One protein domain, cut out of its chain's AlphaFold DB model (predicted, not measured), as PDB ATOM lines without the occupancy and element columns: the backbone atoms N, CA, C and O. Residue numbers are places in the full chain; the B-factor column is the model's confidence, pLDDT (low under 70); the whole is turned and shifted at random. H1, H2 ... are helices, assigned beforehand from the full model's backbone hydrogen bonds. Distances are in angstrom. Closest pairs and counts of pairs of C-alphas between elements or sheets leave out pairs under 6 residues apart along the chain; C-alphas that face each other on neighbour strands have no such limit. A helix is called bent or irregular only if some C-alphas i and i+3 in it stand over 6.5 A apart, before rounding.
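What this domain is: This is residues 6 to 161 of the 161 residues of an uncharacterized protein of Streptomyces sp. CRXT-Y-14 (UniProt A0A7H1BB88). One helix, H3, runs through the core, and five others, H1, H2, H5, H9 and H6, are set round it. Short H7 packs on H6 on the side away from H3, with H8 next to it, while H4 sits by the ends of H1 and H9. The printed part has 156 residues with nine named helices, H1 to H9 in order, and no named strand: an all-helix domain. It is compact, with a radius of gyration of the C-alphas of 14.6 A, and rounded, spanning 41 by 34 by 32 A.

Where its parts are: H1, residues 6 to 17, begins with C-alpha 6 at (-61.958, -43.289, 47.560) and is 16.3 A long. H2, residues 25 to 41, is the longest helix at 24.5 A. H3, residues 47 to 59, measures 18.1 A and ends with C-alpha 59 at (-47.566, -42.368, 45.571). H4 is residues 61 to 66; H5, residues 71 to 85, is 20.9 A long. H6, residues 103 to 117, measures 18.6 A and is irregular: C-alphas 105 and 108 are 7.6 A apart. H7 is residues 126 to 133 and H8 residues 139 to 143. H9, residues 146 to 160, is 21.3 A long and ends with C-alpha 160 at (-37.097, -42.751, 51.503).

How they stand to each other: H3 is the hub and touches five helices, which with it form a bundle, a group of helices packed together. H2 and H3 are a helical hairpin at a shallow tilt of 22 degrees; their closest C-alphas, of Leu 36 and Tyr 53, are 5.2 A apart. H9 touches H3 at 22 degrees, running the same way, closest at Val 58 and Ala 156, 5.8 A between C-alphas. H6 touches H3 opposite ways at 37 degrees, only just steep, with the C-alphas of Phe 52 and Leu 114 closest at 6.0 A. H1 touches H3 at residues 56 to 59 of H3 alone, closest at Trp 13 and Gly 56, 6.3 A between C-alphas. H5 touches H3 at residues 54 to 58 of H3 alone, with the C-alphas of Leu 57 and Val 77 closest at 7.4 A. H5 and H9 touch with the C-alphas of Ala 85 and Ala 150 closest at 4.1 A. H4 touches H9 at residues 156 to 160 of H9 alone, closest at Ala 65 and Ile 160, 4.3 A between C-alphas. H6 and H7 are a helical hairpin at 11 degrees, closest at the C-alphas of His 106 and Thr 133, 6.7 A. H8 touches H7, closest at Ala 130 and Pro 139, 5.9 A between C-alphas. H3 and H7 are apart. Every O i to N i+4 pair is within hydrogen-bond range in H1, H2, H3, H4, H5, H7, H8 and H9; in H6 it is 5 of 11, beside 8 of 12 O i to N i+3 pairs.

The domain as a whole: The C-alphas of Pro 22 and Ala 92 are the two farthest apart, at 42.8 A. The printed part has no cut and ends at the chain's last residue. The link from H5 to H6, residues 86 to 102, is long. Mean pLDDT of the printed part is 91.8; residues 87 to 90 and residue 136 are under 70.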
ATOM      1  N   ALA A   6     -63.103 -43.017  48.423       91.69
ATOM      2  CA  ALA A   6     -61.958 -43.289  47.560       91.69
ATOM      3  C   ALA A   6     -61.546 -42.130  46.642       91.69
ATOM      4  O   ALA A   6     -60.355 -41.884  46.500       91.69
ATOM      5  N   GLY A   7     -62.504 -41.422  46.037       92.56
ATOM      6  CA  GLY A   7     -62.194 -40.285  45.166       92.56
ATOM      7  C   GLY A   7     -61.526 -39.130  45.916       92.56
ATOM      8  O   GLY A   7     -60.604 -38.515  45.394       92.56
ATOM      9  N   GLU A   8     -61.941 -38.881  47.162       93.94
ATOM     10  CA  GLU A   8     -61.303 -37.884  48.031       93.94
ATOM     11  C   GLU A   8     -59.871 -38.311  48.376       93.94
ATOM     12  O   GLU A   8     -58.948 -37.524  48.210       93.94
ATOM     13  N   LEU A   9     -59.666 -39.582  48.745       96.25
ATOM     14  CA  LEU A   9     -58.331 -40.119  49.032       96.25
ATOM     15  C   LEU A   9     -57.385 -40.024  47.829       96.25
ATOM     16  O   LEU A   9     -56.233 -39.641  47.999       96.25
ATOM     17  N   ILE A  10     -57.863 -40.353  46.623       96.44
ATOM     18  CA  ILE A  10     -57.075 -40.226  45.388       96.44
ATOM     19  C   ILE A  10     -56.643 -38.768  45.189       96.44
ATOM     20  O   ILE A  10     -55.456 -38.520  44.986       96.44
ATOM     21  N   GLY A  11     -57.574 -37.815  45.302       96.06
ATOM     22  CA  GLY A  11     -57.270 -36.390  45.150       96.06
ATOM     23  C   GLY A  11     -56.315 -35.856  46.223       96.06
ATOM     24  O   GLY A  11     -55.422 -35.060  45.920       96.06
ATOM     25  N   ASP A  12     -56.446 -36.322  47.465       97.31
ATOM     26  CA  ASP A  12     -55.539 -35.960  48.556       97.31
ATOM     27  C   ASP A  12     -54.124 -36.503  48.303       97.31
ATOM     28  O   ASP A  12     -53.144 -35.767  48.436       97.31
ATOM     29  N   TRP A  13     -53.994 -37.766  47.882       97.81
ATOM     30  CA  TRP A  13     -52.698 -38.361  47.540       97.81
ATOM     31  C   TRP A  13     -52.035 -37.675  46.353       97.81
ATOM     32  O   TRP A  13     -50.843 -37.377  46.431       97.81
ATOM     33  N   GLU A  14     -52.792 -37.380  45.297       96.94
ATOM     34  CA  GLU A  14     -52.298 -36.625  44.145       96.94
ATOM     35  C   GLU A  14     -51.778 -35.251  44.588       96.94
ATOM     36  O   GLU A  14     -50.662 -34.852  44.257       96.94
ATOM     37  N   SER A  15     -52.552 -34.548  45.413       96.69
ATOM     38  CA  SER A  15     -52.185 -33.233  45.933       96.69
ATOM     39  C   SER A  15     -50.913 -33.268  46.788       96.69
ATOM     40  O   SER A  15     -50.097 -32.343  46.722       96.69
ATOM     41  N   VAL A  16     -50.728 -34.320  47.596       96.88
ATOM     42  CA  VAL A  16     -49.500 -34.543  48.378       96.88
ATOM     43  C   VAL A  16     -48.326 -34.841  47.448       96.88
ATOM     44  O   VAL A  16     -47.274 -34.216  47.590       96.88
ATOM     45  N   TYR A  17     -48.508 -35.735  46.474       95.00
ATOM     46  CA  TYR A  17     -47.498 -36.085  45.472       95.00
ATOM     47  C   TYR A  17     -47.008 -34.854  44.694       95.00
ATOM     48  O   TYR A  17     -45.806 -34.638  44.545       95.00
ATOM     49  N   GLN A  18     -47.933 -34.000  44.267       93.75
ATOM     50  CA  GLN A  18     -47.644 -32.786  43.505       93.75
ATOM     51  C   GLN A  18     -47.171 -31.609  44.381       93.75
ATOM     52  O   GLN A  18     -46.789 -30.556  43.866       93.75
ATOM     53  N   GLY A  19     -47.206 -31.753  45.711       92.81
ATOM     54  CA  GLY A  19     -46.759 -30.734  46.662       92.81
ATOM     55  C   GLY A  19     -47.683 -29.518  46.791       92.81
ATOM     56  O   GLY A  19     -47.235 -28.465  47.246       92.81
ATOM     57  N   TYR A  20     -48.955 -29.632  46.393       91.88
ATOM     58  CA  TYR A  20     -49.950 -28.557  46.520       91.88
ATOM     59  C   TYR A  20     -51.051 -28.844  47.548       91.88
ATOM     60  O   TYR A  20     -52.011 -28.074  47.634       91.88
ATOM     61  N   PHE A  21     -50.923 -29.914  48.344       93.06
ATOM     62  CA  PHE A  21     -51.921 -30.268  49.352       93.06
ATOM     63  C   PHE A  21     -52.185 -29.107  50.328       93.06
ATOM     64  O   PHE A  21     -51.254 -28.623  50.974       93.06
ATOM     65  N   PRO A  22     -53.441 -28.634  50.449       88.69
ATOM     66  CA  PRO A  22     -53.766 -27.476  51.280       88.69
ATOM     67  C   PRO A  22     -53.859 -27.802  52.782       88.69
ATOM     68  O   PRO A  22     -53.956 -26.874  53.588       88.69
ATOM     69  N   GLY A  23     -53.900 -29.089  53.145       93.06
ATOM     70  CA  GLY A  23     -54.029 -29.584  54.518       93.06
ATOM     71  C   GLY A  23     -52.704 -30.037  55.134       93.06
ATOM     72  O   GLY A  23     -51.637 -29.569  54.745       93.06
ATOM     73  N   ASP A  24     -52.790 -30.945  56.109       94.88
ATOM     74  CA  ASP A  24     -51.637 -31.604  56.732       94.88
ATOM     75  C   ASP A  24     -51.328 -32.937  56.018       94.88
ATOM     76  O   ASP A  24     -52.087 -33.899  56.178       94.88
ATOM     77  N   PRO A  25     -50.242 -33.042  55.230       95.44
ATOM     78  CA  PRO A  25     -49.883 -34.296  54.570       95.44
ATOM     79  C   PRO A  25     -49.603 -35.444  55.556       95.44
ATOM     80  O   PRO A  25     -49.818 -36.609  55.214       95.44
ATOM     81  N   ASP A  26     -49.182 -35.147  56.794       97.38
ATOM     82  CA  ASP A  26     -48.985 -36.175  57.819       97.38
ATOM     83  C   ASP A  26     -50.311 -36.839  58.221       97.38
ATOM     84  O   ASP A  26     -50.345 -38.030  58.541       97.38
ATOM     85  N   GLU A  27     -51.416 -36.088  58.228       97.00
ATOM     86  CA  GLU A  27     -52.757 -36.628  58.483       97.00
ATOM     87  C   GLU A  27     -53.156 -37.617  57.382       97.00
ATOM     88  O   GLU A  27     -53.526 -38.752  57.687       97.00
ATOM     89  N   VAL A  28     -52.940 -37.249  56.114       97.31
ATOM     90  CA  VAL A  28     -53.197 -38.115  54.950       97.31
ATOM     91  C   VAL A  28     -52.406 -39.422  55.047       97.31
ATOM     92  O   VAL A  28     -52.956 -40.509  54.853       97.31
ATOM     93  N   LEU A  29     -51.120 -39.356  55.400       97.62
ATOM     94  CA  LEU A  29     -50.286 -40.546  55.588       97.62
ATOM     95  C   LEU A  29     -50.785 -41.440  56.733       97.62
ATOM     96  O   LEU A  29     -50.854 -42.663  56.572       97.62
ATOM     97  N   ARG A  30     -51.156 -40.859  57.884       98.12
ATOM     98  CA  ARG A  30     -51.704 -41.616  59.026       98.12
ATOM     99  C   ARG A  30     -53.002 -42.319  58.649       98.12
ATOM    100  O   ARG A  30     -53.166 -43.501  58.957       98.12
ATOM    101  N   ASP A  31     -53.895 -41.632  57.950       97.19
ATOM    102  CA  ASP A  31     -55.163 -42.203  57.500       97.19
ATOM    103  C   ASP A  31     -54.954 -43.309  56.468       97.19
ATOM    104  O   ASP A  31     -55.602 -44.357  56.539       97.19
ATOM    105  N   THR A  32     -53.969 -43.148  55.588       97.94
ATOM    106  CA  THR A  32     -53.582 -44.179  54.618       97.94
ATOM    107  C   THR A  32     -53.033 -45.430  55.314       97.94
ATOM    108  O   THR A  32     -53.451 -46.549  54.999       97.94
ATOM    109  N   LEU A  33     -52.156 -45.271  56.314       98.00
ATOM    110  CA  LEU A  33     -51.647 -46.380  57.135       98.00
ATOM    111  C   LEU A  33     -52.777 -47.104  57.882       98.00
ATOM    112  O   LEU A  33     -52.842 -48.338  57.876       98.00
ATOM    113  N   ASN A  34     -53.688 -46.346  58.496       97.12
ATOM    114  CA  ASN A  34     -54.849 -46.890  59.198       97.12
ATOM    115  C   ASN A  34     -55.778 -47.652  58.242       97.12
ATOM    116  O   ASN A  34     -56.236 -48.754  58.565       97.12
ATOM    117  N   GLY A  35     -56.018 -47.101  57.051       96.38
ATOM    118  CA  GLY A  35     -56.790 -47.722  55.980       96.38
ATOM    119  C   GLY A  35     -56.188 -49.052  55.530       96.38
ATOM    120  O   GLY A  35     -56.887 -50.068  55.515       96.38
ATOM    121  N   LEU A  36     -54.876 -49.090  55.281       96.62
ATOM    122  CA  LEU A  36     -54.163 -50.319  54.926       96.62
ATOM    123  C   LEU A  36     -54.247 -51.377  56.039       96.62
ATOM    124  O   LEU A  36     -54.551 -52.543  55.773       96.62
ATOM    125  N   ALA A  37     -54.007 -50.989  57.294       96.25
ATOM    126  CA  ALA A  37     -54.093 -51.903  58.433       96.25
ATOM    127  C   ALA A  37     -55.509 -52.491  58.588       96.25
ATOM    128  O   ALA A  37     -55.682 -53.693  58.835       96.25
ATOM    129  N   ARG A  38     -56.541 -51.666  58.381       95.50
ATOM    130  CA  ARG A  38     -57.942 -52.101  58.375       95.50
ATOM    131  C   ARG A  38     -58.249 -53.036  57.203       95.50
ATOM    132  O   ARG A  38     -58.867 -54.080  57.415       95.50
ATOM    133  N   ALA A  39     -57.794 -52.714  55.995       93.88
ATOM    134  CA  ALA A  39     -57.997 -53.545  54.807       93.88
ATOM    135  C   ALA A  39     -57.414 -54.954  55.004       93.88
ATOM    136  O   ALA A  39     -58.085 -55.953  54.754       93.88
ATOM    137  N   ARG A  40     -56.200 -55.044  55.561       92.31
ATOM    138  CA  ARG A  40     -55.510 -56.320  55.815       92.31
ATOM    139  C   ARG A  40     -56.110 -57.149  56.953       92.31
ATOM    140  O   ARG A  40     -55.906 -58.359  56.990       92.31
ATOM    141  N   SER A  41     -56.821 -56.520  57.888       93.81
ATOM    142  CA  SER A  41     -57.459 -57.205  59.024       93.81
ATOM    143  C   SER A  41     -58.924 -57.578  58.776       93.81
ATOM    144  O   SER A  41     -59.472 -58.411  59.500       93.81
ATOM    145  N   THR A  42     -59.554 -57.007  57.748       92.81
ATOM    146  CA  THR A  42     -60.951 -57.279  57.389       92.81
ATOM    147  C   THR A  42     -61.129 -58.711  56.873       92.81
ATOM    148  O   THR A  42     -60.263 -59.251  56.185       92.81
ATOM    149  N   GLN A  43     -62.256 -59.341  57.226       89.81
ATOM    150  CA  GLN A  43     -62.632 -60.684  56.776       89.81
ATOM    151  C   GLN A  43     -64.032 -60.662  56.135       89.81
ATOM    152  O   GLN A  43     -64.967 -60.185  56.781       89.81
ATOM    153  N   PRO A  44     -64.205 -61.192  54.906       89.44
ATOM    154  CA  PRO A  44     -63.171 -61.794  54.055       89.44
ATOM    155  C   PRO A  44     -62.134 -60.766  53.571       89.44
ATOM    156  O   PRO A  44     -62.454 -59.590  53.409       89.44
ATOM    157  N   TYR A  45     -60.893 -61.219  53.373       87.88
ATOM    158  CA  TYR A  45     -59.802 -60.383  52.871       87.88
ATOM    159  C   TYR A  45     -60.067 -59.944  51.426       87.88
ATOM    160  O   TYR A  45     -60.366 -60.779  50.572       87.88
ATOM    161  N   ASP A  46     -59.922 -58.643  51.172       90.00
ATOM    162  CA  ASP A  46     -60.068 -58.029  49.855       90.00
ATOM    163  C   ASP A  46     -58.704 -57.490  49.378       90.00
ATOM    164  O   ASP A  46     -58.228 -56.468  49.892       90.00
ATOM    165  N   PRO A  47     -58.036 -58.170  48.427       88.88
ATOM    166  CA  PRO A  47     -56.721 -57.756  47.953       88.88
ATOM    167  C   PRO A  47     -56.754 -56.417  47.212       88.88
ATOM    168  O   PRO A  47     -55.770 -55.686  47.283       88.88
ATOM    169  N   ALA A  48     -57.865 -56.061  46.555       90.94
ATOM    170  CA  ALA A  48     -57.970 -54.808  45.810       90.94
ATOM    171  C   ALA A  48     -57.933 -53.603  46.756       90.94
ATOM    172  O   ALA A  48     -57.186 -52.657  46.526       90.94
ATOM    173  N   THR A  49     -58.648 -53.675  47.884       93.44
ATOM    174  CA  THR A  49     -58.595 -52.615  48.900       93.44
ATOM    175  C   THR A  49     -57.212 -52.507  49.546       93.44
ATOM    176  O   THR A  49     -56.731 -51.406  49.801       93.44
ATOM    177  N   SER A  50     -56.540 -53.633  49.815       93.75
ATOM    178  CA  SER A  50     -55.173 -53.580  50.351       93.75
ATOM    179  C   SER A  50     -54.189 -52.981  49.342       93.75
ATOM    180  O   SER A  50     -53.300 -52.239  49.751       93.75
ATOM    181  N   ALA A  51     -54.333 -53.299  48.052       94.06
ATOM    182  CA  ALA A  51     -53.513 -52.730  46.987       94.06
ATOM    183  C   ALA A  51     -53.759 -51.221  46.840       94.06
ATOM    184  O   ALA A  51     -52.794 -50.470  46.782       94.06
ATOM    185  N   PHE A  52     -55.018 -50.774  46.889       96.31
ATOM    186  CA  PHE A  52     -55.398 -49.358  46.830       96.31
ATOM    187  C   PHE A  52     -54.642 -48.507  47.863       96.31
ATOM    188  O   PHE A  52     -53.938 -47.568  47.502       96.31
ATOM    189  N   TYR A  53     -54.697 -48.879  49.148       97.50
ATOM    190  CA  TYR A  53     -53.967 -48.139  50.185       97.50
ATOM    191  C   TYR A  53     -52.444 -48.292  50.081       97.50
ATOM    192  O   TYR A  53     -51.712 -47.362  50.416       97.50
ATOM    193  N   ALA A  54     -51.945 -49.449  49.634       96.75
ATOM    194  CA  ALA A  54     -50.512 -49.639  49.431       96.75
ATOM    195  C   ALA A  54     -49.973 -48.719  48.323       96.75
ATOM    196  O   ALA A  54     -48.939 -48.085  48.517       96.75
ATOM    197  N   PHE A  55     -50.694 -48.594  47.207       97.31
ATOM    198  CA  PHE A  55     -50.351 -47.667  46.131       97.31
ATOM    199  C   PHE A  55     -50.479 -46.203  46.566       97.31
ATOM    200  O   PHE A  55     -49.607 -45.418  46.215       97.31
ATOM    201  N   GLY A  56     -51.458 -45.842  47.404       97.62
ATOM    202  CA  GLY A  56     -51.519 -44.508  48.020       97.62
ATOM    203  C   GLY A  56     -50.271 -44.161  48.853       97.62
ATOM    204  O   GLY A  56     -49.698 -43.079  48.708       97.62
ATOM    205  N   LEU A  57     -49.771 -45.101  49.671       97.50
ATOM    206  CA  LEU A  57     -48.504 -44.911  50.405       97.50
ATOM    207  C   LEU A  57     -47.303 -44.773  49.467       97.50
ATOM    208  O   LEU A  57     -46.426 -43.952  49.712       97.50
ATOM    209  N   VAL A  58     -47.253 -45.579  48.405       98.00
ATOM    210  CA  VAL A  58     -46.199 -45.472  47.390       98.00
ATOM    211  C   VAL A  58     -46.260 -44.114  46.700       98.00
ATOM    212  O   VAL A  58     -45.225 -43.487  46.542       98.00
ATOM    213  N   TRP A  59     -47.438 -43.622  46.318       97.94
ATOM    214  CA  TRP A  59     -47.566 -42.368  45.571       97.94
ATOM    215  C   TRP A  59     -47.051 -41.160  46.358       97.94
ATOM    216  O   TRP A  59     -46.431 -40.249  45.814       97.94
ATOM    217  N   THR A  60     -47.255 -41.196  47.672       96.62
ATOM    218  CA  THR A  60     -46.864 -40.137  48.608       96.62
ATOM    219  C   THR A  60     -45.413 -40.250  49.096       96.62
ATOM    220  O   THR A  60     -44.975 -39.429  49.905       96.62
ATOM    221  N   TYR A  61     -44.625 -41.210  48.590       96.06
ATOM    222  CA  TYR A  61     -43.255 -41.456  49.059       96.06
ATOM    223  C   TYR A  61     -42.342 -40.220  48.958       96.06
ATOM    224  O   TYR A  61     -41.499 -40.017  49.829       96.06
ATOM    225  N   GLY A  62     -42.524 -39.374  47.935       94.12
ATOM    226  CA  GLY A  62     -41.713 -38.171  47.725       94.12
ATOM    227  C   GLY A  62     -41.850 -37.162  48.868       94.12
ATOM    228  O   GLY A  62     -40.856 -36.572  49.300       94.12
ATOM    229  N   TYR A  63     -43.055 -37.029  49.431       96.00
ATOM    230  CA  TYR A  63     -43.270 -36.234  50.637       96.00
ATOM    231  C   TYR A  63     -42.549 -36.853  51.840       96.00
ATOM    232  O   TYR A  63     -41.891 -36.143  52.592       96.00
ATOM    233  N   VAL A  64     -42.574 -38.178  51.991       95.94
ATOM    234  CA  VAL A  64     -41.872 -38.845  53.100       95.94
ATOM    235  C   VAL A  64     -40.352 -38.695  52.990       95.94
ATOM    236  O   VAL A  64     -39.673 -38.478  53.992       95.94
ATOM    237  N   ALA A  65     -39.817 -38.771  51.772       94.75
ATOM    238  CA  ALA A  65     -38.387 -38.680  51.509       94.75
ATOM    239  C   ALA A  65     -37.829 -37.252  51.659       94.75
ATOM    240  O   ALA A  65     -36.659 -37.081  51.994       94.75
ATOM    241  N   SER A  66     -38.621 -36.218  51.351       92.38
ATOM    242  CA  SER A  66     -38.109 -34.841  51.199       92.38
ATOM    243  C   SER A  66     -38.951 -33.741  51.856       92.38
ATOM    244  O   SER A  66     -38.502 -32.598  51.921       92.38
ATOM    245  N   GLY A  67     -40.153 -34.052  52.334       89.25
ATOM    246  CA  GLY A  67     -41.131 -33.100  52.869       89.25
ATOM    247  C   GLY A  67     -41.054 -32.836  54.374       89.25
ATOM    248  O   GLY A  67     -41.878 -32.079  54.878       89.25
ATOM    249  N   ASP A  68     -40.077 -33.428  55.068       91.00
ATOM    250  CA  ASP A  68     -39.868 -33.318  56.526       91.00
ATOM    251  C   ASP A  68     -41.105 -33.697  57.381       91.00
ATOM    252  O   ASP A  68     -41.517 -32.918  58.245       91.00
ATOM    253  N   PRO A  69     -41.735 -34.869  57.146       92.75
ATOM    254  CA  PRO A  69     -42.822 -35.370  57.995       92.75
ATOM    255  C   PRO A  69     -42.351 -35.678  59.425       92.75
ATOM    256  O   PRO A  69     -41.152 -35.795  59.705       92.75
ATOM    257  N   ASP A  70     -43.300 -35.912  60.336       95.88
ATOM    258  CA  ASP A  70     -42.980 -36.412  61.674       95.88
ATOM    259  C   ASP A  70     -42.076 -37.677  61.623       95.88
ATOM    260  O   ASP A  70     -42.404 -38.653  60.939       95.88
ATOM    261  N   PRO A  71     -40.952 -37.733  62.371       96.19
ATOM    262  CA  PRO A  71     -39.997 -38.843  62.269       96.19
ATOM    263  C   PRO A  71     -40.570 -40.220  62.619       96.19
ATOM    264  O   PRO A  71     -40.118 -41.246  62.099       96.19
ATOM    265  N   GLU A  72     -41.542 -40.272  63.529       97.06
ATOM    266  CA  GLU A  72     -42.203 -41.520  63.895       97.06
ATOM    267  C   GLU A  72     -43.146 -41.974  62.774       97.06
ATOM    268  O   GLU A  72     -43.212 -43.171  62.483       97.06
ATOM    269  N   LEU A  73     -43.791 -41.035  62.081       96.94
ATOM    270  CA  LEU A  73     -44.571 -41.317  60.881       96.94
ATOM    271  C   LEU A  73     -43.697 -41.834  59.730       96.94
ATOM    272  O   LEU A  73     -44.023 -42.884  59.170       96.94
ATOM    273  N   THR A  74     -42.550 -41.205  59.446       97.25
ATOM    274  CA  THR A  74     -41.565 -41.718  58.470       97.25
ATOM    275  C   THR A  74     -41.210 -43.163  58.768       97.25
ATOM    276  O   THR A  74     -41.319 -44.039  57.913       97.25
ATOM    277  N   ARG A  75     -40.860 -43.452  60.028       96.88
ATOM    278  CA  ARG A  75     -40.496 -44.804  60.457       96.88
ATOM    279  C   ARG A  75     -41.634 -45.801  60.225       96.88
ATOM    280  O   ARG A  75     -41.369 -46.936  59.820       96.88
ATOM    281  N   GLN A  76     -42.881 -45.418  60.494       97.88
ATOM    282  CA  GLN A  76     -44.050 -46.273  60.268       97.88
ATOM    283  C   GLN A  76     -44.291 -46.541  58.779       97.88
ATOM    284  O   GLN A  76     -44.516 -47.699  58.415       97.88
ATOM    285  N   VAL A  77     -44.193 -45.517  57.925       97.94
ATOM    286  CA  VAL A  77     -44.336 -45.665  56.469       97.94
ATOM    287  C   VAL A  77     -43.234 -46.563  55.913       97.94
ATOM    288  O   VAL A  77     -43.550 -47.589  55.310       97.94
ATOM    289  N   THR A  78     -41.961 -46.281  56.209       96.94
ATOM    290  CA  THR A  78     -40.824 -47.096  55.749       96.94
ATOM    291  C   THR A  78     -40.945 -48.547  56.210       96.94
ATOM    292  O   THR A  78     -40.773 -49.472  55.418       96.94
ATOM    293  N   THR A  79     -41.318 -48.781  57.475       96.69
ATOM    294  CA  THR A  79     -41.528 -50.146  57.998       96.69
ATOM    295  C   THR A  79     -42.657 -50.864  57.257       96.69
ATOM    296  O   THR A  79     -42.555 -52.057  56.964       96.69
ATOM    297  N   THR A  80     -43.739 -50.151  56.949       97.25
ATOM    298  CA  THR A  80     -44.904 -50.712  56.259       97.25
ATOM    299  C   THR A  80     -44.577 -51.057  54.808       97.25
ATOM    300  O   THR A  80     -44.879 -52.169  54.375       97.25
ATOM    301  N   LEU A  81     -43.904 -50.160  54.084       97.06
ATOM    302  CA  LEU A  81     -43.444 -50.393  52.715       97.06
ATOM    303  C   LEU A  81     -42.442 -51.553  52.651       97.06
ATOM    304  O   LEU A  81     -42.611 -52.468  51.847       97.06
ATOM    305  N   ALA A  82     -41.475 -51.607  53.572       95.56
ATOM    306  CA  ALA A  82     -40.546 -52.730  53.675       95.56
ATOM    307  C   ALA A  82     -41.274 -54.061  53.943       95.56
ATOM    308  O   ALA A  82     -40.938 -55.091  53.361       95.56
ATOM    309  N   ALA A  83     -42.307 -54.060  54.790       94.44
ATOM    310  CA  ALA A  83     -43.106 -55.256  55.046       94.44
ATOM    311  C   ALA A  83     -43.923 -55.699  53.820       94.44
ATOM    312  O   ALA A  83     -44.069 -56.900  53.593       94.44
ATOM    313  N   LEU A  84     -44.448 -54.756  53.028       93.81
ATOM    314  CA  LEU A  84     -45.106 -55.048  51.750       93.81
ATOM    315  C   LEU A  84     -44.107 -55.631  50.739       93.81
ATOM    316  O   LEU A  84     -44.405 -56.639  50.103       93.81
ATOM    317  N   ALA A  85     -42.890 -55.092  50.676       92.69
ATOM    318  CA  ALA A  85     -41.825 -55.564  49.792       92.69
ATOM    319  C   ALA A  85     -41.358 -57.005  50.075       92.69
ATOM    320  O   ALA A  85     -40.834 -57.671  49.182       92.69
ATOM    321  N   VAL A  86     -41.532 -57.507  51.303       85.75
ATOM    322  CA  VAL A  86     -41.196 -58.898  51.678       85.75
ATOM    323  C   VAL A  86     -42.256 -59.896  51.206       85.75
ATOM    324  O   VAL A  86     -41.971 -61.086  51.096       85.75
ATOM    325  N   THR A  87     -43.469 -59.441  50.881       68.69
ATOM    326  CA  THR A  87     -44.524 -60.324  50.343       68.69
ATOM    327  C   THR A  87     -44.274 -60.769  48.898       68.69
ATOM    328  O   THR A  87     -45.077 -61.513  48.336       68.69
ATOM    329  N   ASP A  88     -43.137 -60.365  48.332       64.81
ATOM    330  CA  ASP A  88     -42.670 -60.716  47.003       64.81
ATOM    331  C   ASP A  88     -42.422 -62.225  46.869       64.81
ATOM    332  O   ASP A  88     -41.386 -62.769  47.259       64.81
ATOM    333  N   SER A  89     -43.416 -62.925  46.332       63.69
ATOM    334  CA  SER A  89     -43.182 -64.194  45.656       63.69
ATOM    335  C   SER A  89     -43.026 -63.883  44.172       63.69
ATOM    336  O   SER A  89     -43.901 -63.199  43.634       63.69
ATOM    337  N   PRO A  90     -41.973 -64.382  43.497       69.31
ATOM    338  CA  PRO A  90     -41.778 -64.118  42.079       69.31
ATOM    339  C   PRO A  90     -43.031 -64.531  41.307       69.31
ATOM    340  O   PRO A  90     -43.503 -65.668  41.431       69.31
ATOM    341  N   CYS A  91     -43.588 -63.592  40.545       84.88
ATOM    342  CA  CYS A  91     -44.758 -63.865  39.731       84.88
ATOM    343  C   CYS A  91     -44.368 -64.810  38.588       84.88
ATOM    344  O   CYS A  91     -43.506 -64.499  37.774       84.88
ATOM    345  N   ALA A  92     -45.007 -65.978  38.530       82.38
ATOM    346  CA  ALA A  92     -44.817 -66.939  37.441       82.38
ATOM    347  C   ALA A  92     -45.838 -66.763  36.301       82.38
ATOM    348  O   ALA A  92     -45.759 -67.477  35.303       82.38
ATOM    349  N   ALA A  93     -46.830 -65.882  36.480       87.31
ATOM    350  CA  ALA A  93     -47.955 -65.715  35.560       87.31
ATOM    351  C   ALA A  93     -47.712 -64.637  34.495       87.31
ATOM    352  O   ALA A  93     -48.265 -64.739  33.402       87.31
ATOM    353  N   HIS A  94     -46.883 -63.638  34.796       88.12
ATOM    354  CA  HIS A  94     -46.624 -62.497  33.922       88.12
ATOM    355  C   HIS A  94     -45.126 -62.388  33.638       88.12
ATOM    356  O   HIS A  94     -44.306 -62.601  34.527       88.12
ATOM    357  N   GLU A  95     -44.775 -62.084  32.388       86.56
ATOM    358  CA  GLU A  95     -43.379 -61.992  31.934       86.56
ATOM    359  C   GLU A  95     -42.691 -60.694  32.385       86.56
ATOM    360  O   GLU A  95     -41.481 -60.693  32.594       86.56
ATOM    361  N   ALA A  96     -43.459 -59.615  32.556       88.62
ATOM    362  CA  ALA A  96     -42.989 -58.302  32.989       88.62
ATOM    363  C   ALA A  96     -44.075 -57.578  33.795       88.62
ATOM    364  O   ALA A  96     -45.271 -57.817  33.588       88.62
ATOM    365  N   HIS A  97     -43.652 -56.680  34.682       90.38
ATOM    366  CA  HIS A  97     -44.520 -55.868  35.527       90.38
ATOM    367  C   HIS A  97     -44.100 -54.393  35.482       90.38
ATOM    368  O   HIS A  97     -42.909 -54.110  35.418       90.38
ATOM    369  N   PRO A  98     -45.046 -53.446  35.603       91.56
ATOM    370  CA  PRO A  98     -44.740 -52.029  35.802       91.56
ATOM    371  C   PRO A  98     -43.696 -51.756  36.892       91.56
ATOM    372  O   PRO A  98     -42.869 -50.864  36.742       91.56
ATOM    373  N   CYS A  99     -43.703 -52.527  37.985       91.44
ATOM    374  CA  CYS A  99     -42.725 -52.362  39.060       91.44
ATOM    375  C   CYS A  99     -41.287 -52.765  38.689       91.44
ATOM    376  O   CYS A  99     -40.383 -52.515  39.484       91.44
ATOM    377  N   ASP A 100     -41.083 -53.427  37.546       90.75
ATOM    378  CA  ASP A 100     -39.755 -53.763  37.021       90.75
ATOM    379  C   ASP A 100     -39.078 -52.543  36.368       90.75
ATOM    380  O   ASP A 100     -37.856 -52.530  36.187       90.75
ATOM    381  N   ASP A 101     -39.859 -51.508  36.044       89.06
ATOM    382  CA  ASP A 101     -39.364 -50.205  35.614       89.06
ATOM    383  C   ASP A 101     -38.994 -49.321  36.821       89.06
ATOM    384  O   ASP A 101     -39.122 -49.696  37.989       89.06
ATOM    385  N   GLY A 102     -38.514 -48.102  36.561       85.19
ATOM    386  CA  GLY A 102     -38.289 -47.128  37.629       85.19
ATOM    387  C   GLY A 102     -39.608 -46.693  38.274       85.19
ATOM    388  O   GLY A 102     -40.582 -46.450  37.568       85.19
ATOM    389  N   LEU A 103     -39.623 -46.523  39.603       89.94
ATOM    390  CA  LEU A 103     -40.793 -46.039  40.356       89.94
ATOM    391  C   LEU A 103     -41.440 -44.813  39.694       89.94
ATOM    392  O   LEU A 103     -42.639 -44.819  39.427       89.94
ATOM    393  N   ASP A 104     -40.633 -43.804  39.362       89.38
ATOM    394  CA  ASP A 104     -41.102 -42.540  38.785       89.38
ATOM    395  C   ASP A 104     -41.720 -42.675  37.391       89.38
ATOM    396  O   ASP A 104     -42.467 -41.798  36.972       89.38
ATOM    397  N   THR A 105     -41.436 -43.762  36.669       90.12
ATOM    398  CA  THR A 105     -41.971 -43.986  35.322       90.12
ATOM    399  C   THR A 105     -43.493 -44.091  35.325       90.12
ATOM    400  O   THR A 105     -44.124 -43.694  34.351       90.12
ATOM    401  N   HIS A 106     -44.082 -44.579  36.419       91.81
ATOM    402  CA  HIS A 106     -45.501 -44.932  36.461       91.81
ATOM    403  C   HIS A 106     -46.331 -44.120  37.459       91.81
ATOM    404  O   HIS A 106     -47.540 -44.315  37.517       91.81
ATOM    405  N   LEU A 107     -45.740 -43.199  38.227       92.12
ATOM    406  CA  LEU A 107     -46.477 -42.433  39.249       92.12
ATOM    407  C   LEU A 107     -47.603 -41.572  38.670       92.12
ATOM    408  O   LEU A 107     -48.648 -41.437  39.296       92.12
ATOM    409  N   GLU A 108     -47.431 -41.026  37.466       90.44
ATOM    410  CA  GLU A 108     -48.494 -40.273  36.781       90.44
ATOM    411  C   GLU A 108     -49.693 -41.165  36.412       90.44
ATOM    412  O   GLU A 108     -50.812 -40.685  36.268       90.44
ATOM    413  N   ALA A 109     -49.482 -42.480  36.316       91.19
ATOM    414  CA  ALA A 109     -50.524 -43.459  36.031       91.19
ATOM    415  C   ALA A 109     -51.240 -43.972  37.296       91.19
ATOM    416  O   ALA A 109     -52.115 -44.835  37.198       91.19
ATOM    417  N   PHE A 110     -50.901 -43.473  38.491       94.25
ATOM    418  CA  PHE A 110     -51.509 -43.961  39.733       94.25
ATOM    419  C   PHE A 110     -52.957 -43.504  39.911       94.25
ATOM    420  O   PHE A 110     -53.761 -44.292  40.399       94.25
ATOM    421  N   GLU A 111     -53.330 -42.300  39.476       94.56
ATOM    422  CA  GLU A 111     -54.733 -41.856  39.494       94.56
ATOM    423  C   GLU A 111     -55.658 -42.805  38.698       94.56
ATOM    424  O   GLU A 111     -56.606 -43.347  39.289       94.56
ATOM    425  N   PRO A 112     -55.395 -43.086  37.399       93.50
ATOM    426  CA  PRO A 112     -56.226 -44.016  36.640       93.50
ATOM    427  C   PRO A 112     -56.171 -45.437  37.210       93.50
ATOM    428  O   PRO A 112     -57.211 -46.084  37.335       93.50
ATOM    429  N   LEU A 113     -54.993 -45.914  37.634       94.25
ATOM    430  CA  LEU A 113     -54.842 -47.218  38.286       94.25
ATOM    431  C   LEU A 113     -55.731 -47.349  39.529       94.25
ATOM    432  O   LEU A 113     -56.458 -48.331  39.675       94.25
ATOM    433  N   LEU A 114     -55.654 -46.385  40.446       95.00
ATOM    434  CA  LEU A 114     -56.393 -46.414  41.703       95.00
ATOM    435  C   LEU A 114     -57.895 -46.364  41.447       95.00
ATOM    436  O   LEU A 114     -58.622 -47.120  42.079       95.00
ATOM    437  N   THR A 115     -58.345 -45.554  40.487       93.56
ATOM    438  CA  THR A 115     -59.756 -45.480  40.077       93.56
ATOM    439  C   THR A 115     -60.266 -46.827  39.554       93.56
ATOM    440  O   THR A 115     -61.344 -47.274  39.956       93.56
ATOM    441  N   LEU A 116     -59.469 -47.509  38.723       93.12
ATOM    442  CA  LEU A 116     -59.784 -48.825  38.160       93.12
ATOM    443  C   LEU A 116     -59.761 -49.952  39.207       93.12
ATOM    444  O   LEU A 116     -60.580 -50.864  39.159       93.12
ATOM    445  N   LEU A 117     -58.847 -49.914  40.183       91.06
ATOM    446  CA  LEU A 117     -58.703 -50.989  41.178       91.06
ATOM    447  C   LEU A 117     -59.958 -51.218  42.028       91.06
ATOM    448  O   LEU A 117     -60.181 -52.346  42.487       91.06
ATOM    449  N   ILE A 118     -60.738 -50.164  42.248       90.25
ATOM    450  CA  ILE A 118     -61.935 -50.142  43.098       90.25
ATOM    451  C   ILE A 118     -63.216 -49.821  42.317       90.25
ATOM    452  O   ILE A 118     -64.236 -49.529  42.940       90.25
ATOM    453  N   ASP A 119     -63.156 -49.871  40.983       88.00
ATOM    454  CA  ASP A 119     -64.292 -49.655  40.081       88.00
ATOM    455  C   ASP A 119     -65.037 -48.327  40.355       88.00
ATOM    456  O   ASP A 119     -66.267 -48.285  40.440       88.00
ATOM    457  N   LEU A 120     -64.286 -47.236  40.569       85.25
ATOM    458  CA  LEU A 120     -64.838 -45.956  41.034       85.25
ATOM    459  C   LEU A 120     -65.473 -45.110  39.914       85.25
ATOM    460  O   LEU A 120     -66.446 -44.403  40.177       85.25
ATOM    461  N   SER A 121     -64.931 -45.152  38.693       79.06
ATOM    462  CA  SER A 121     -65.430 -44.381  37.543       79.06
ATOM    463  C   SER A 121     -65.216 -45.123  36.221       79.06
ATOM    464  O   SER A 121     -64.278 -45.908  36.096       79.06
ATOM    465  N   ASP A 122     -66.059 -44.807  35.234       79.38
ATOM    466  CA  ASP A 122     -65.937 -45.236  33.834       79.38
ATOM    467  C   ASP A 122     -65.023 -44.302  33.004       79.38
ATOM    468  O   ASP A 122     -64.875 -44.494  31.798       79.38
ATOM    469  N   ASP A 123     -64.435 -43.265  33.621       85.62
ATOM    470  CA  ASP A 123     -63.566 -42.289  32.936       85.62
ATOM    471  C   ASP A 123     -62.238 -42.894  32.458       85.62
ATOM    472  O   ASP A 123     -61.605 -42.356  31.547       85.62
ATOM    473  N   TYR A 124     -61.827 -44.012  33.059       89.38
ATOM    474  CA  TYR A 124     -60.629 -44.751  32.691       89.38
ATOM    475  C   TYR A 124     -60.983 -46.187  32.348       89.38
ATOM    476  O   TYR A 124     -61.824 -46.810  32.997       89.38
ATOM    477  N   THR A 125     -60.278 -46.744  31.368       92.44
ATOM    478  CA  THR A 125     -60.299 -48.175  31.086       92.44
ATOM    479  C   THR A 125     -58.918 -48.784  31.287       92.44
ATOM    480  O   THR A 125     -57.888 -48.109  31.216       92.44
ATOM    481  N   TRP A 126     -58.881 -50.095  31.516       92.12
ATOM    482  CA  TRP A 126     -57.621 -50.830  31.583       92.12
ATOM    483  C   TRP A 126     -56.813 -50.751  30.277       92.12
ATOM    484  O   TRP A 126     -55.585 -50.796  30.329       92.12
ATOM    485  N   ASP A 127     -57.479 -50.588  29.129       90.12
ATOM    486  CA  ASP A 127     -56.823 -50.400  27.832       90.12
ATOM    487  C   ASP A 127     -56.152 -49.017  27.736       90.12
ATOM    488  O   ASP A 127     -55.011 -48.932  27.280       90.12
ATOM    489  N   ASP A 128     -56.795 -47.953  28.238       90.44
ATOM    490  CA  ASP A 128     -56.196 -46.607  28.292       90.44
ATOM    491  C   ASP A 128     -54.946 -46.597  29.183       90.44
ATOM    492  O   ASP A 128     -53.902 -46.051  28.814       90.44
ATOM    493  N   LEU A 129     -55.030 -47.254  30.348       90.75
ATOM    494  CA  LEU A 129     -53.890 -47.408  31.251       90.75
ATOM    495  C   LEU A 129     -52.751 -48.174  30.566       90.75
ATOM    496  O   LEU A 129     -51.581 -47.814  30.725       90.75
ATOM    497  N   ALA A 130     -53.076 -49.208  29.787       89.31
ATOM    498  CA  ALA A 130     -52.081 -49.990  29.068       89.31
ATOM    499  C   ALA A 130     -51.377 -49.200  27.967       89.31
ATOM    500  O   ALA A 130     -50.164 -49.332  27.816       89.31
ATOM    501  N   GLU A 131     -52.105 -48.362  27.230       87.69
ATOM    502  CA  GLU A 131     -51.513 -47.482  26.222       87.69
ATOM    503  C   GLU A 131     -50.570 -46.454  26.862       87.69
ATOM    504  O   GLU A 131     -49.463 -46.244  26.362       87.69
ATOM    505  N   ALA A 132     -50.963 -45.867  27.998       85.19
ATOM    506  CA  ALA A 132     -50.165 -44.866  28.703       85.19
ATOM    507  C   ALA A 132     -48.881 -45.440  29.327       85.19
ATOM    508  O   ALA A 132     -47.843 -44.780  29.329       85.19
ATOM    509  N   THR A 133     -48.947 -46.665  29.851       85.69
ATOM    510  CA  THR A 133     -47.847 -47.290  30.611       85.69
ATOM    511  C   THR A 133     -47.039 -48.296  29.792       85.69
ATOM    512  O   THR A 133     -45.995 -48.766  30.238       85.69
ATOM    513  N   GLY A 134     -47.498 -48.637  28.585       82.69
ATOM    514  CA  GLY A 134     -46.870 -49.646  27.732       82.69
ATOM    515  C   GLY A 134     -46.999 -51.078  28.263       82.69
ATOM    516  O   GLY A 134     -46.217 -51.943  27.861       82.69
ATOM    517  N   THR A 135     -47.943 -51.350  29.172       76.69
ATOM    518  CA  THR A 135     -48.103 -52.685  29.766       76.69
ATOM    519  C   THR A 135     -48.595 -53.738  28.778       76.69
ATOM    520  O   THR A 135     -49.233 -53.448  27.769       76.69
ATOM    521  N   ALA A 136     -48.291 -54.997  29.102       67.38
ATOM    522  CA  ALA A 136     -48.602 -56.170  28.297       67.38
ATOM    523  C   ALA A 136     -50.113 -56.474  28.174       67.38
ATOM    524  O   ALA A 136     -50.969 -55.825  28.770       67.38
ATOM    525  N   THR A 137     -50.422 -57.523  27.403       73.62
ATOM    526  CA  THR A 137     -51.762 -58.125  27.294       73.62
ATOM    527  C   THR A 137     -52.317 -58.476  28.683       73.62
ATOM    528  O   THR A 137     -51.609 -59.108  29.460       73.62
ATOM    529  N   ASP A 138     -53.584 -58.139  28.949       86.06
ATOM    530  CA  ASP A 138     -54.255 -58.261  30.262       86.06
ATOM    531  C   ASP A 138     -53.709 -57.302  31.353       86.06
ATOM    532  O   ASP A 138     -53.219 -57.734  32.404       86.06
ATOM    533  N   PRO A 139     -53.786 -55.976  31.110       88.69
ATOM    534  CA  PRO A 139     -53.315 -54.945  32.040       88.69
ATOM    535  C   PRO A 139     -53.956 -55.030  33.427       88.69
ATOM    536  O   PRO A 139     -53.269 -54.813  34.425       88.69
ATOM    537  N   GLU A 140     -55.234 -55.405  33.516       91.31
ATOM    538  CA  GLU A 140     -55.910 -55.588  34.801       91.31
ATOM    539  C   GLU A 140     -55.223 -56.665  35.645       91.31
ATOM    540  O   GLU A 140     -54.872 -56.429  36.808       91.31
ATOM    541  N   SER A 141     -54.997 -57.850  35.068       90.56
ATOM    542  CA  SER A 141     -54.346 -58.933  35.801       90.56
ATOM    543  C   SER A 141     -52.913 -58.584  36.199       90.56
ATOM    544  O   SER A 141     -52.476 -59.028  37.265       90.56
ATOM    545  N   VAL A 142     -52.184 -57.840  35.362       90.12
ATOM    546  CA  VAL A 142     -50.809 -57.417  35.654       90.12
ATOM    547  C   VAL A 142     -50.805 -56.425  36.813       90.12
ATOM    548  O   VAL A 142     -50.157 -56.679  37.827       90.12
ATOM    549  N   TRP A 143     -51.562 -55.332  36.737       90.31
ATOM    550  CA  TRP A 143     -51.578 -54.288  37.769       90.31
ATOM    551  C   TRP A 143     -52.101 -54.773  39.125       90.31
ATOM    552  O   TRP A 143     -51.578 -54.375  40.166       90.31
ATOM    553  N   ARG A 144     -53.069 -55.699  39.137       89.94
ATOM    554  CA  ARG A 144     -53.559 -56.340  40.372       89.94
ATOM    555  C   ARG A 144     -52.592 -57.386  40.949       89.94
ATOM    556  O   ARG A 144     -52.837 -57.894  42.046       89.94
ATOM    557  N   CYS A 145     -51.515 -57.738  40.244       90.94
ATOM    558  CA  CYS A 145     -50.544 -58.721  40.715       90.94
ATOM    559  C   CYS A 145     -49.878 -58.251  42.025       90.94
ATOM    560  O   CYS A 145     -49.330 -57.147  42.070       90.94
ATOM    561  N   PRO A 146     -49.826 -59.086  43.084       91.31
ATOM    562  CA  PRO A 146     -49.126 -58.745  44.326       91.31
ATOM    563  C   PRO A 146     -47.646 -58.384  44.134       91.31
ATOM    564  O   PRO A 146     -47.090 -57.650  44.950       91.31
ATOM    565  N   HIS A 147     -47.020 -58.869  43.054       92.12
ATOM    566  CA  HIS A 147     -45.648 -58.519  42.698       92.12
ATOM    567  C   HIS A 147     -45.488 -57.017  42.423       92.12
ATOM    568  O   HIS A 147     -44.534 -56.428  42.916       92.12
ATOM    569  N   ASN A 148     -46.465 -56.370  41.770       92.19
ATOM    570  CA  ASN A 148     -46.442 -54.917  41.563       92.19
ATOM    571  C   ASN A 148     -46.449 -54.158  42.888       92.19
ATOM    572  O   ASN A 148     -45.603 -53.298  43.114       92.19
ATOM    573  N   VAL A 149     -47.361 -54.516  43.799       93.19
ATOM    574  CA  VAL A 149     -47.431 -53.885  45.125       93.19
ATOM    575  C   VAL A 149     -46.101 -54.037  45.866       93.19
ATOM    576  O   VAL A 149     -45.601 -53.070  46.437       93.19
ATOM    577  N   ALA A 150     -45.504 -55.230  45.844       94.69
ATOM    578  CA  ALA A 150     -44.233 -55.484  46.515       94.69
ATOM    579  C   ALA A 150     -43.053 -54.736  45.866       94.69
ATOM    580  O   ALA A 150     -42.233 -54.163  46.585       94.69
ATOM    581  N   GLY A 151     -42.972 -54.719  44.533       94.94
ATOM    582  CA  GLY A 151     -41.906 -54.055  43.781       94.94
ATOM    583  C   GLY A 151     -41.932 -52.537  43.949       94.94
ATOM    584  O   GLY A 151     -40.924 -51.943  44.328       94.94
ATOM    585  N   PHE A 152     -43.101 -51.913  43.797       96.31
ATOM    586  CA  PHE A 152     -43.244 -50.476  44.030       96.31
ATOM    587  C   PHE A 152     -43.019 -50.094  45.498       96.31
ATOM    588  O   PHE A 152     -42.356 -49.097  45.775       96.31
ATOM    589  N   ALA A 153     -43.497 -50.903  46.454       96.44
ATOM    590  CA  ALA A 153     -43.232 -50.657  47.870       96.44
ATOM    591  C   ALA A 153     -41.736 -50.742  48.209       96.44
ATOM    592  O   ALA A 153     -41.248 -49.958  49.022       96.44
ATOM    593  N   ARG A 154     -40.997 -51.658  47.569       95.88
ATOM    594  CA  ARG A 154     -39.538 -51.746  47.695       95.88
ATOM    595  C   ARG A 154     -38.864 -50.477  47.191       95.88
ATOM    596  O   ARG A 154     -38.104 -49.876  47.941       95.88
ATOM    597  N   ALA A 155     -39.182 -50.059  45.967       95.94
ATOM    598  CA  ALA A 155     -38.589 -48.870  45.366       95.94
ATOM    599  C   ALA A 155     -38.885 -47.604  46.190       95.94
ATOM    600  O   ALA A 155     -37.987 -46.805  46.440       95.94
ATOM    601  N   ALA A 156     -40.117 -47.458  46.690       97.12
ATOM    602  CA  ALA A 156     -40.495 -46.345  47.557       97.12
ATOM    603  C   ALA A 156     -39.738 -46.365  48.897       97.12
ATOM    604  O   ALA A 156     -39.236 -45.331  49.331       97.12
ATOM    605  N   ALA A 157     -39.610 -47.532  49.542       95.88
ATOM    606  CA  ALA A 157     -38.842 -47.662  50.780       95.88
ATOM    607  C   ALA A 157     -37.357 -47.313  50.579       95.88
ATOM    608  O   ALA A 157     -36.783 -46.606  51.402       95.88
ATOM    609  N   GLU A 158     -36.753 -47.772  49.479       94.88
ATOM    610  CA  GLU A 158     -35.364 -47.456  49.119       94.88
ATOM    611  C   GLU A 158     -35.156 -45.963  48.841       94.88
ATOM    612  O   GLU A 158     -34.120 -45.410  49.208       94.88
ATOM    613  N   ALA A 159     -36.138 -45.302  48.225       94.25
ATOM    614  CA  ALA A 159     -36.080 -43.873  47.944       94.25
ATOM    615  C   ALA A 159     -36.220 -42.996  49.202       94.25
ATOM    616  O   ALA A 159     -35.654 -41.904  49.245       94.25
ATOM    617  N   ILE A 160     -36.950 -43.461  50.222       94.62
ATOM    618  CA  ILE A 160     -37.097 -42.751  51.503       94.62
ATOM    619  C   ILE A 160     -35.808 -42.822  52.339       94.62
ATOM    620  O   ILE A 160     -35.412 -41.808  52.919       94.62
ATOM    621  N   GLY A 161     -35.152 -43.989  52.383       84.31
ATOM    622  CA  GLY A 161     -33.934 -44.233  53.174       84.31
ATOM    623  C   GLY A 161     -34.151 -45.108  54.402       84.31
ATOM    624  O   GLY A 161     -34.715 -44.614  55.407       84.31
TER     625      GLY A 161